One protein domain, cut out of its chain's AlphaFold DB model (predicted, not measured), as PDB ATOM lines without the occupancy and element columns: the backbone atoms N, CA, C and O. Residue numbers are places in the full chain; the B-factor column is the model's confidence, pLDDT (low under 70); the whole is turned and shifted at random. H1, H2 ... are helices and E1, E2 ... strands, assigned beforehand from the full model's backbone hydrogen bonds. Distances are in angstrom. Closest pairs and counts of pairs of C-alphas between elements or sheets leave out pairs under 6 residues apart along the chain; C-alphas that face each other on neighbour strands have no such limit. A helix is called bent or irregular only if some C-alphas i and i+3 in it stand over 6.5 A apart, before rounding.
ATOM      1  N   TYR A  78      36.924  88.771  30.942       98.38
ATOM      2  CA  TYR A  78      35.802  87.861  30.779       98.38
ATOM      3  C   TYR A  78      35.560  87.139  32.094       98.38
ATOM      4  O   TYR A  78      36.501  86.600  32.683       98.38
ATOM      5  N   LEU A  79      34.305  87.082  32.536       98.56
ATOM      6  CA  LEU A  79      33.896  86.164  33.596       98.56
ATOM      7  C   LEU A  79      34.129  84.724  33.111       98.56
ATOM      8  O   LEU A  79      33.791  84.404  31.976       98.56
ATOM      9  N   LYS A  80      34.693  83.849  33.949       98.44
ATOM     10  CA  LYS A  80      34.838  82.411  33.632       98.44
ATOM     11  C   LYS A  80      34.304  81.491  34.725       98.44
ATOM     12  O   LYS A  80      33.997  80.342  34.438       98.44
ATOM     13  N   ASP A  81      34.143  81.994  35.944       98.00
ATOM     14  CA  ASP A  81      33.557  81.254  37.056       98.00
ATOM     15  C   ASP A  81      32.441  82.084  37.698       98.00
ATOM     16  O   ASP A  81      32.692  83.091  38.360       98.00
ATOM     17  N   ALA A  82      31.195  81.650  37.504       97.50
ATOM     18  CA  ALA A  82      30.020  82.328  38.040       97.50
ATOM     19  C   ALA A  82      29.873  82.185  39.569       97.50
ATOM     20  O   ALA A  82      29.276  83.049  40.210       97.50
ATOM     21  N   ALA A  83      30.414  81.126  40.177       97.88
ATOM     22  CA  ALA A  83      30.318  80.924  41.620       97.88
ATOM     23  C   ALA A  83      31.255  81.880  42.370       97.88
ATOM     24  O   ALA A  83      30.875  82.482  43.377       97.88
ATOM     25  N   THR A  84      32.477  82.055  41.862       97.94
ATOM     26  CA  THR A  84      33.486  82.908  42.509       97.94
ATOM     27  C   THR A  84      33.534  84.329  41.954       97.94
ATOM     28  O   THR A  84      33.980  85.239  42.652       97.94
ATOM     29  N   GLY A  85      33.058  84.548  40.725       98.00
ATOM     30  CA  GLY A  85      33.201  85.823  40.026       98.00
ATOM     31  C   GLY A  85      34.600  86.047  39.439       98.00
ATOM     32  O   GLY A  85      34.964  87.178  39.102       98.00
ATOM     33  N   ASN A  86      35.415  84.994  39.349       98.44
ATOM     34  CA  ASN A  86      36.749  85.040  38.758       98.44
ATOM     35  C   ASN A  86      36.696  84.864  37.237       98.44
ATOM     36  O   ASN A  86      35.705  84.406  36.660       98.44
ATOM     37  N   GLY A  87      37.788  85.227  36.572       98.31
ATOM     38  CA  GLY A  87      37.830  85.209  35.125       98.31
ATOM     39  C   GLY A  87      39.230  85.278  34.548       98.31
ATOM     40  O   GLY A  87      40.217  84.902  35.181       98.31
ATOM     41  N   VAL A  88      39.298  85.758  33.315       98.31
ATOM     42  CA  VAL A  88      40.543  85.947  32.571       98.31
ATOM     43  C   VAL A  88      40.543  87.317  31.917       98.31
ATOM     44  O   VAL A  88      39.492  87.852  31.575       98.31
ATOM     45  N   ARG A  89      41.726  87.885  31.710       96.88
ATOM     46  CA  ARG A  89      41.914  88.993  30.775       96.88
ATOM     47  C   ARG A  89      41.686  88.511  29.339       96.88
ATOM     48  O   ARG A  89      41.789  87.317  29.060       96.88
ATOM     49  N   VAL A  90      41.455  89.436  28.410       93.31
ATOM     50  CA  VAL A  90      41.296  89.139  26.969       93.31
ATOM     51  C   VAL A  90      42.487  88.387  26.369       93.31
ATOM     52  O   VAL A  90      42.314  87.601  25.448       93.31
ATOM     53  N   ASN A  91      43.685  88.570  26.927       93.62
ATOM     54  CA  ASN A  91      44.898  87.848  26.537       93.62
ATOM     55  C   ASN A  91      45.031  86.452  27.192       93.62
ATOM     56  O   ASN A  91      46.086  85.830  27.099       93.62
ATOM     57  N   GLY A  92      44.008  85.985  27.914       95.62
ATOM     58  CA  GLY A  92      43.971  84.686  28.586       95.62
ATOM     59  C   GLY A  92      44.587  84.644  29.989       95.62
ATOM     60  O   GLY A  92      44.471  83.621  30.658       95.62
ATOM     61  N   THR A  93      45.211  85.722  30.480       97.69
ATOM     62  CA  THR A  93      45.798  85.734  31.834       97.69
ATOM     63  C   THR A  93      44.705  85.619  32.910       97.69
ATOM     64  O   THR A  93      43.812  86.471  32.931       97.69
ATOM     65  N   PRO A  94      44.763  84.637  33.832       97.94
ATOM     66  CA  PRO A  94      43.808  84.526  34.933       97.94
ATOM     67  C   PRO A  94      43.786  85.767  35.827       97.94
ATOM     68  O   PRO A  94      44.824  86.366  36.111       97.94
ATOM     69  N   ILE A  95      42.598  86.144  36.294       97.31
ATOM     70  CA  ILE A  95      42.410  87.284  37.191       97.31
ATOM     71  C   ILE A  95      41.202  87.063  38.106       97.31
ATOM     72  O   ILE A  95      40.115  86.670  37.675       97.31
ATOM     73  N   SER A  96      41.398  87.309  39.398       97.19
ATOM     74  CA  SER A  96      40.333  87.195  40.396       97.19
ATOM     75  C   SER A  96      39.507  88.473  40.478       97.19
ATOM     76  O   SER A  96      39.989  89.537  40.103       97.19
ATOM     77  N   LYS A  97      38.297  88.394  41.048       97.25
ATOM     78  CA  LYS A  97      37.414  89.559  41.278       97.25
ATOM     79  C   LYS A  97      36.998  90.290  39.992       97.25
ATOM     80  O   LYS A  97      36.795  91.503  40.009       97.25
ATOM     81  N   VAL A  98      36.838  89.558  38.886       98.19
ATOM     82  CA  VAL A  98      36.251  90.119  37.656       98.19
ATOM     83  C   VAL A  98      34.855  90.642  37.934       98.19
ATOM     84  O   VAL A  98      34.505  91.703  37.452       98.19
ATOM     85  N   MET A  99      34.081  89.945  38.758       98.00
ATOM     86  CA  MET A  99      32.732  90.360  39.107       98.00
ATOM     87  C   MET A  99      32.415  89.946  40.538       98.00
ATOM     88  O   MET A  99      32.882  88.912  41.010       98.00
ATOM     89  N   LYS A 100      31.633  90.741  41.270       97.81
ATOM     90  CA  LYS A 100      31.251  90.381  42.638       97.81
ATOM     91  C   LYS A 100      30.174  89.297  42.600       97.81
ATOM     92  O   LYS A 100      29.019  89.601  42.309       97.81
ATOM     93  N   SER A 101      30.528  88.054  42.922       97.75
ATOM     94  CA  SER A 101      29.613  86.903  42.801       97.75
ATOM     95  C   SER A 101      28.291  87.075  43.550       97.75
ATOM     96  O   SER A 101      27.234  86.791  42.999       97.75
ATOM     97  N   SER A 102      28.328  87.632  44.762       97.38
ATOM     98  CA  SER A 102      27.140  87.810  45.604       97.38
ATOM     99  C   SER A 102      26.184  88.924  45.167       97.38
ATOM    100  O   SER A 102      25.102  89.034  45.739       97.38
ATOM    101  N   ARG A 103      26.568  89.770  44.202       97.75
ATOM    102  CA  ARG A 103      25.773  90.940  43.790       97.75
ATOM    103  C   ARG A 103      25.552  91.017  42.284       97.75
ATOM    104  O   ARG A 103      24.442  91.308  41.862       97.75
ATOM    105  N   ASP A 104      26.594  90.792  41.490       98.56
ATOM    106  CA  ASP A 104      26.631  91.224  40.088       98.56
ATOM    107  C   ASP A 104      26.590  90.072  39.086       98.56
ATOM    108  O   ASP A 104      26.095  90.266  37.979       98.56
ATOM    109  N   VAL A 105      27.037  88.867  39.465       98.69
ATOM    110  CA  VAL A 105      27.066  87.728  38.531       98.69
ATOM    111  C   VAL A 105      25.665  87.349  38.062       98.69
ATOM    112  O   VAL A 105      25.443  87.246  36.862       98.69
ATOM    113  N   GLN A 106      24.700  87.176  38.969       98.62
ATOM    114  CA  GLN A 106      23.340  86.796  38.567       98.62
ATOM    115  C   GLN A 106      22.668  87.855  37.669       98.62
ATOM    116  O   GLN A 106      22.191  87.479  36.599       98.62
ATOM    117  N   PRO A 107      22.698  89.164  38.004       98.81
ATOM    118  CA  PRO A 107      22.269  90.211  37.076       98.81
ATOM    119  C   PRO A 107      22.956  90.151  35.709       98.81
ATOM    120  O   PRO A 107      22.291  90.258  34.683       98.81
ATOM    121  N   PHE A 108      24.271  89.931  35.666       98.81
ATOM    122  CA  PHE A 108      25.011  89.851  34.409       98.81
ATOM    123  C   PHE A 108      24.573  88.668  33.535       98.81
ATOM    124  O   PHE A 108      24.371  88.835  32.330       98.81
ATOM    125  N   LEU A 109      24.365  87.489  34.131       98.69
ATOM    126  CA  LEU A 109      23.841  86.318  33.421       98.69
ATOM    127  C   LEU A 109      22.439  86.586  32.850       98.69
ATOM    128  O   LEU A 109      22.161  86.213  31.715       98.69
ATOM    129  N   GLN A 110      21.573  87.280  33.595       98.62
ATOM    130  CA  GLN A 110      20.234  87.651  33.121       98.62
ATOM    131  C   GLN A 110      20.286  88.639  31.949       98.62
ATOM    132  O   GLN A 110      19.576  88.464  30.961       98.62
ATOM    133  N   ILE A 111      21.131  89.668  32.048       98.56
ATOM    134  CA  ILE A 111      21.286  90.698  31.011       98.56
ATOM    135  C   ILE A 111      21.814  90.076  29.717       98.56
ATOM    136  O   ILE A 111      21.252  90.291  28.647       98.56
ATOM    137  N   THR A 112      22.875  89.275  29.812       98.38
ATOM    138  CA  THR A 112      23.483  88.617  28.646       98.38
ATOM    139  C   THR A 112      22.529  87.616  28.003       98.38
ATOM    140  O   THR A 112      22.371  87.650  26.785       98.38
ATOM    141  N   GLN A 113      21.804  86.819  28.794       98.19
ATOM    142  CA  GLN A 113      20.765  85.925  28.282       98.19
ATOM    143  C   GLN A 113      19.663  86.687  27.531       98.19
ATOM    144  O   GLN A 113      19.303  86.295  26.423       98.19
ATOM    145  N   ALA A 114      19.146  87.780  28.102       97.19
ATOM    146  CA  ALA A 114      18.086  88.579  27.484       97.19
ATOM    147  C   ALA A 114      18.518  89.224  26.155       97.19
ATOM    148  O   ALA A 114      17.688  89.419  25.270       97.19
ATOM    149  N   LEU A 115      19.809  89.530  26.013       96.50
ATOM    150  CA  LEU A 115      20.400  90.136  24.818       96.50
ATOM    151  C   LEU A 115      21.024  89.106  23.860       96.50
ATOM    152  O   LEU A 115      21.647  89.490  22.875       96.50
ATOM    153  N   GLY A 116      20.893  87.803  24.144       97.19
ATOM    154  CA  GLY A 116      21.451  86.735  23.309       97.19
ATOM    155  C   GLY A 116      22.985  86.702  23.260       97.19
ATOM    156  O   GLY A 116      23.555  86.248  22.271       97.19
ATOM    157  N   ARG A 117      23.664  87.196  24.302       96.06
ATOM    158  CA  ARG A 117      25.131  87.237  24.409       96.06
ATOM    159  C   ARG A 117      25.646  86.068  25.246       96.06
ATOM    160  O   ARG A 117      25.002  85.656  26.205       96.06
ATOM    161  N   ASP A 118      26.845  85.581  24.935       97.81
ATOM    162  CA  ASP A 118      27.544  84.617  25.791       97.81
ATOM    163  C   ASP A 118      28.158  85.342  27.007       97.81
ATOM    164  O   ASP A 118      29.088  86.140  26.824       97.81
ATOM    165  N   PRO A 119      27.703  85.081  28.248       97.88
ATOM    166  CA  PRO A 119      28.247  85.739  29.434       97.88
ATOM    167  C   PRO A 119      29.738  85.477  29.644       97.88
ATOM    168  O   PRO A 119      30.445  86.324  30.186       97.88
ATOM    169  N   PHE A 120      30.251  84.328  29.211       98.06
ATOM    170  CA  PHE A 120      31.640  83.957  29.462       98.06
ATOM    171  C   PHE A 120      32.601  84.488  28.401       98.06
ATOM    172  O   PHE A 120      33.813  84.333  28.549       98.06
ATOM    173  N   ASN A 121      32.089  85.118  27.342       96.38
ATOM    174  CA  ASN A 121      32.882  85.746  26.283       96.38
ATOM    175  C   ASN A 121      32.408  87.176  25.961       96.38
ATOM    176  O   ASN A 121      32.791  87.747  24.946       96.38
ATOM    177  N   THR A 122      31.605  87.778  26.842       95.75
ATOM    178  CA  THR A 122      31.235  89.193  26.758       95.75
ATOM    179  C   THR A 122      32.202  90.025  27.607       95.75
ATOM    180  O   THR A 122      32.344  89.732  28.800       95.75
ATOM    181  N   PRO A 123      32.888  91.031  27.033       94.75
ATOM    182  CA  PRO A 123      33.886  91.802  27.761       94.75
ATOM    183  C   PRO A 123      33.238  92.695  28.822       94.75
ATOM    184  O   PRO A 123      32.183  93.297  28.606       94.75
ATOM    185  N   VAL A 124      33.915  92.772  29.965       97.12
ATOM    186  CA  VAL A 124      33.611  93.650  31.097       97.12
ATOM    187  C   VAL A 124      34.899  94.257  31.646       97.12
ATOM    188  O   VAL A 124      36.012  93.795  31.352       97.12
ATOM    189  N   SER A 125      34.772  95.303  32.457       96.56
ATOM    190  CA  SER A 125      35.928  95.928  33.092       96.56
ATOM    191  C   SER A 125      36.702  94.940  33.965       96.56
ATOM    192  O   SER A 125      36.144  94.057  34.623       96.56
ATOM    193  N   CYS A 126      38.022  95.093  33.979       96.38
ATOM    194  CA  CYS A 126      38.878  94.380  34.916       96.38
ATOM    195  C   CYS A 126      38.880  95.090  36.280       96.38
ATOM    196  O   CYS A 126      38.725  96.310  36.329       96.38
ATOM    197  N   PRO A 127      39.114  94.372  37.392       95.56
ATOM    198  CA  PRO A 127      39.320  95.012  38.687       95.56
ATOM    199  C   PRO A 127      40.549  95.926  38.643       95.56
ATOM    200  O   PRO A 127      41.590  95.545  38.101       95.56
ATOM    201  N   ILE A 128      40.434  97.111  39.242       89.62
ATOM    202  CA  ILE A 128      41.498  98.119  39.290       89.62
ATOM    203  C   ILE A 128      42.265  97.966  40.612       89.62
ATOM    204  O   ILE A 128      41.717  98.291  41.668       89.62
ATOM    205  N   PRO A 129      43.528  97.495  40.608       83.94
ATOM    206  CA  PRO A 129      44.249  97.209  41.850       83.94
ATOM    207  C   PRO A 129      44.443  98.429  42.759       83.94
ATOM    208  O   PRO A 129      44.340  98.294  43.974       83.94
ATOM    209  N   SER A 130      44.686  99.613  42.183       82.25
ATOM    210  CA  SER A 130      44.944 100.857  42.928       82.25
ATOM    211  C   SER A 130      43.710 101.420  43.639       82.25
ATOM    212  O   SER A 130      43.842 102.069  44.671       82.25
ATOM    213  N   VAL A 131      42.511 101.154  43.114       80.00
ATOM    214  CA  VAL A 131      41.231 101.570  43.717       80.00
ATOM    215  C   VAL A 131      40.691 100.477  44.649       80.00
ATOM    216  O   VAL A 131      40.011 100.763  45.640       80.00
ATOM    217  N   GLY A 132      41.045  99.221  44.366       83.25
ATOM    218  CA  GLY A 132      40.495  98.036  45.005       83.25
ATOM    219  C   GLY A 132      39.129  97.650  44.429       83.25
ATOM    220  O   GLY A 132      38.628  98.247  43.482       83.25
ATOM    221  N   GLY A 133      38.508  96.626  45.014       90.00
ATOM    222  CA  GLY A 133      37.165  96.186  44.628       90.00
ATOM    223  C   GLY A 133      37.131  95.122  43.527       90.00
ATOM    224  O   GLY A 133      37.990  94.239  43.479       90.00
ATOM    225  N   TYR A 134      36.069  95.173  42.723       95.31
ATOM    226  CA  TYR A 134      35.748  94.228  41.651       95.31
ATOM    227  C   TYR A 134      35.688  94.974  40.317       95.31
ATOM    228  O   TYR A 134      35.436  96.178  40.303       95.31
ATOM    229  N   GLY A 135      35.911  94.259  39.218       96.88
ATOM    230  CA  GLY A 135      35.580  94.750  37.883       96.88
ATOM    231  C   GLY A 135      34.091  94.570  37.574       96.88
ATOM    232  O   GLY A 135      33.233  94.658  38.458       96.88
ATOM    233  N   GLY A 136      33.800  94.235  36.319       97.19
ATOM    234  CA  GLY A 136      32.487  93.745  35.909       97.19
ATOM    235  C   GLY A 136      31.566  94.824  35.355       97.19
ATOM    236  O   GLY A 136      30.425  94.515  35.031       97.19
ATOM    237  N   ALA A 137      32.045  96.062  35.238       97.56
ATOM    238  CA  ALA A 137      31.323  97.128  34.560       97.56
ATOM    239  C   ALA A 137      31.147  96.801  33.071       97.56
ATOM    240  O   ALA A 137      32.042  96.222  32.450       97.56
ATOM    241  N   MET A 138      29.981  97.138  32.527       97.38
ATOM    242  CA  MET A 138      29.552  96.751  31.185       97.38
ATOM    243  C   MET A 138      29.455  97.966  30.263       97.38
ATOM    244  O   MET A 138      28.855  98.979  30.632       97.38
ATOM    245  N   GLY A 139      29.950  97.802  29.035       95.12
ATOM    246  CA  GLY A 139      29.680  98.708  27.921       95.12
ATOM    247  C   GLY A 139      30.245 100.126  28.082       95.12
ATOM    248  O   GLY A 139      31.001 100.394  29.016       95.12
TER     249      GLY A 139
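AT A GLANCE: This is residues 78 to 139 of the 234 residues of the protein "SLT_2 domain-containing protein" of Candidatus Nealsonbacteria bacterium CG09_land_8_20_14_0_10_42_14 (UniProt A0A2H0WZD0). A small domain with little regular structure: a short two-stranded hairpin, E1 and E2, at one side, one helix, H1, at another, and a long loop, residues 115 to 139, that runs back from H1 past the hairpin and folds back near Ser 130. The printed part has 62 residues, of which the named elements, E1, E2 and H1 in chain order, hold only 22; the class is mixed and the sheet antiparallel. It is compact, with a radius of gyration of the C-alphas of 10.7 A and spans of 33 by 25 by 22 A.

IN THESE COORDINATES: E1, residues 78 to 81, begins at C-alpha 78 (35.802, 87.861, 30.779). E2 is residues 86 to 89. H1, residues 101 to 114, is 19.2 A long and ends at C-alpha 114 (18.086, 88.579, 27.484). H1 is irregular: C-alphas 103 and 106 are 7.1 A apart.

HOW THE PARTS SIT: E1 and E2 form an antiparallel hairpin, at 149 degrees, with N 78 and O 88 within hydrogen-bond range at 2.8 A. Residues 87 to 88 of E2 also pair antiparallel with residues 94 to 95. E1 and H1 are apart. In H1, 7 of 10 O i to N i+4 pairs are within hydrogen-bond range.

THE WHOLE: The C-alphas farthest apart, those of Gly 116 and Ser 130, are 33.7 A apart. The link E2 to H1 is long, with 11 residues. The printed part has no cut, and no printed residue is under 70 in pLDDT.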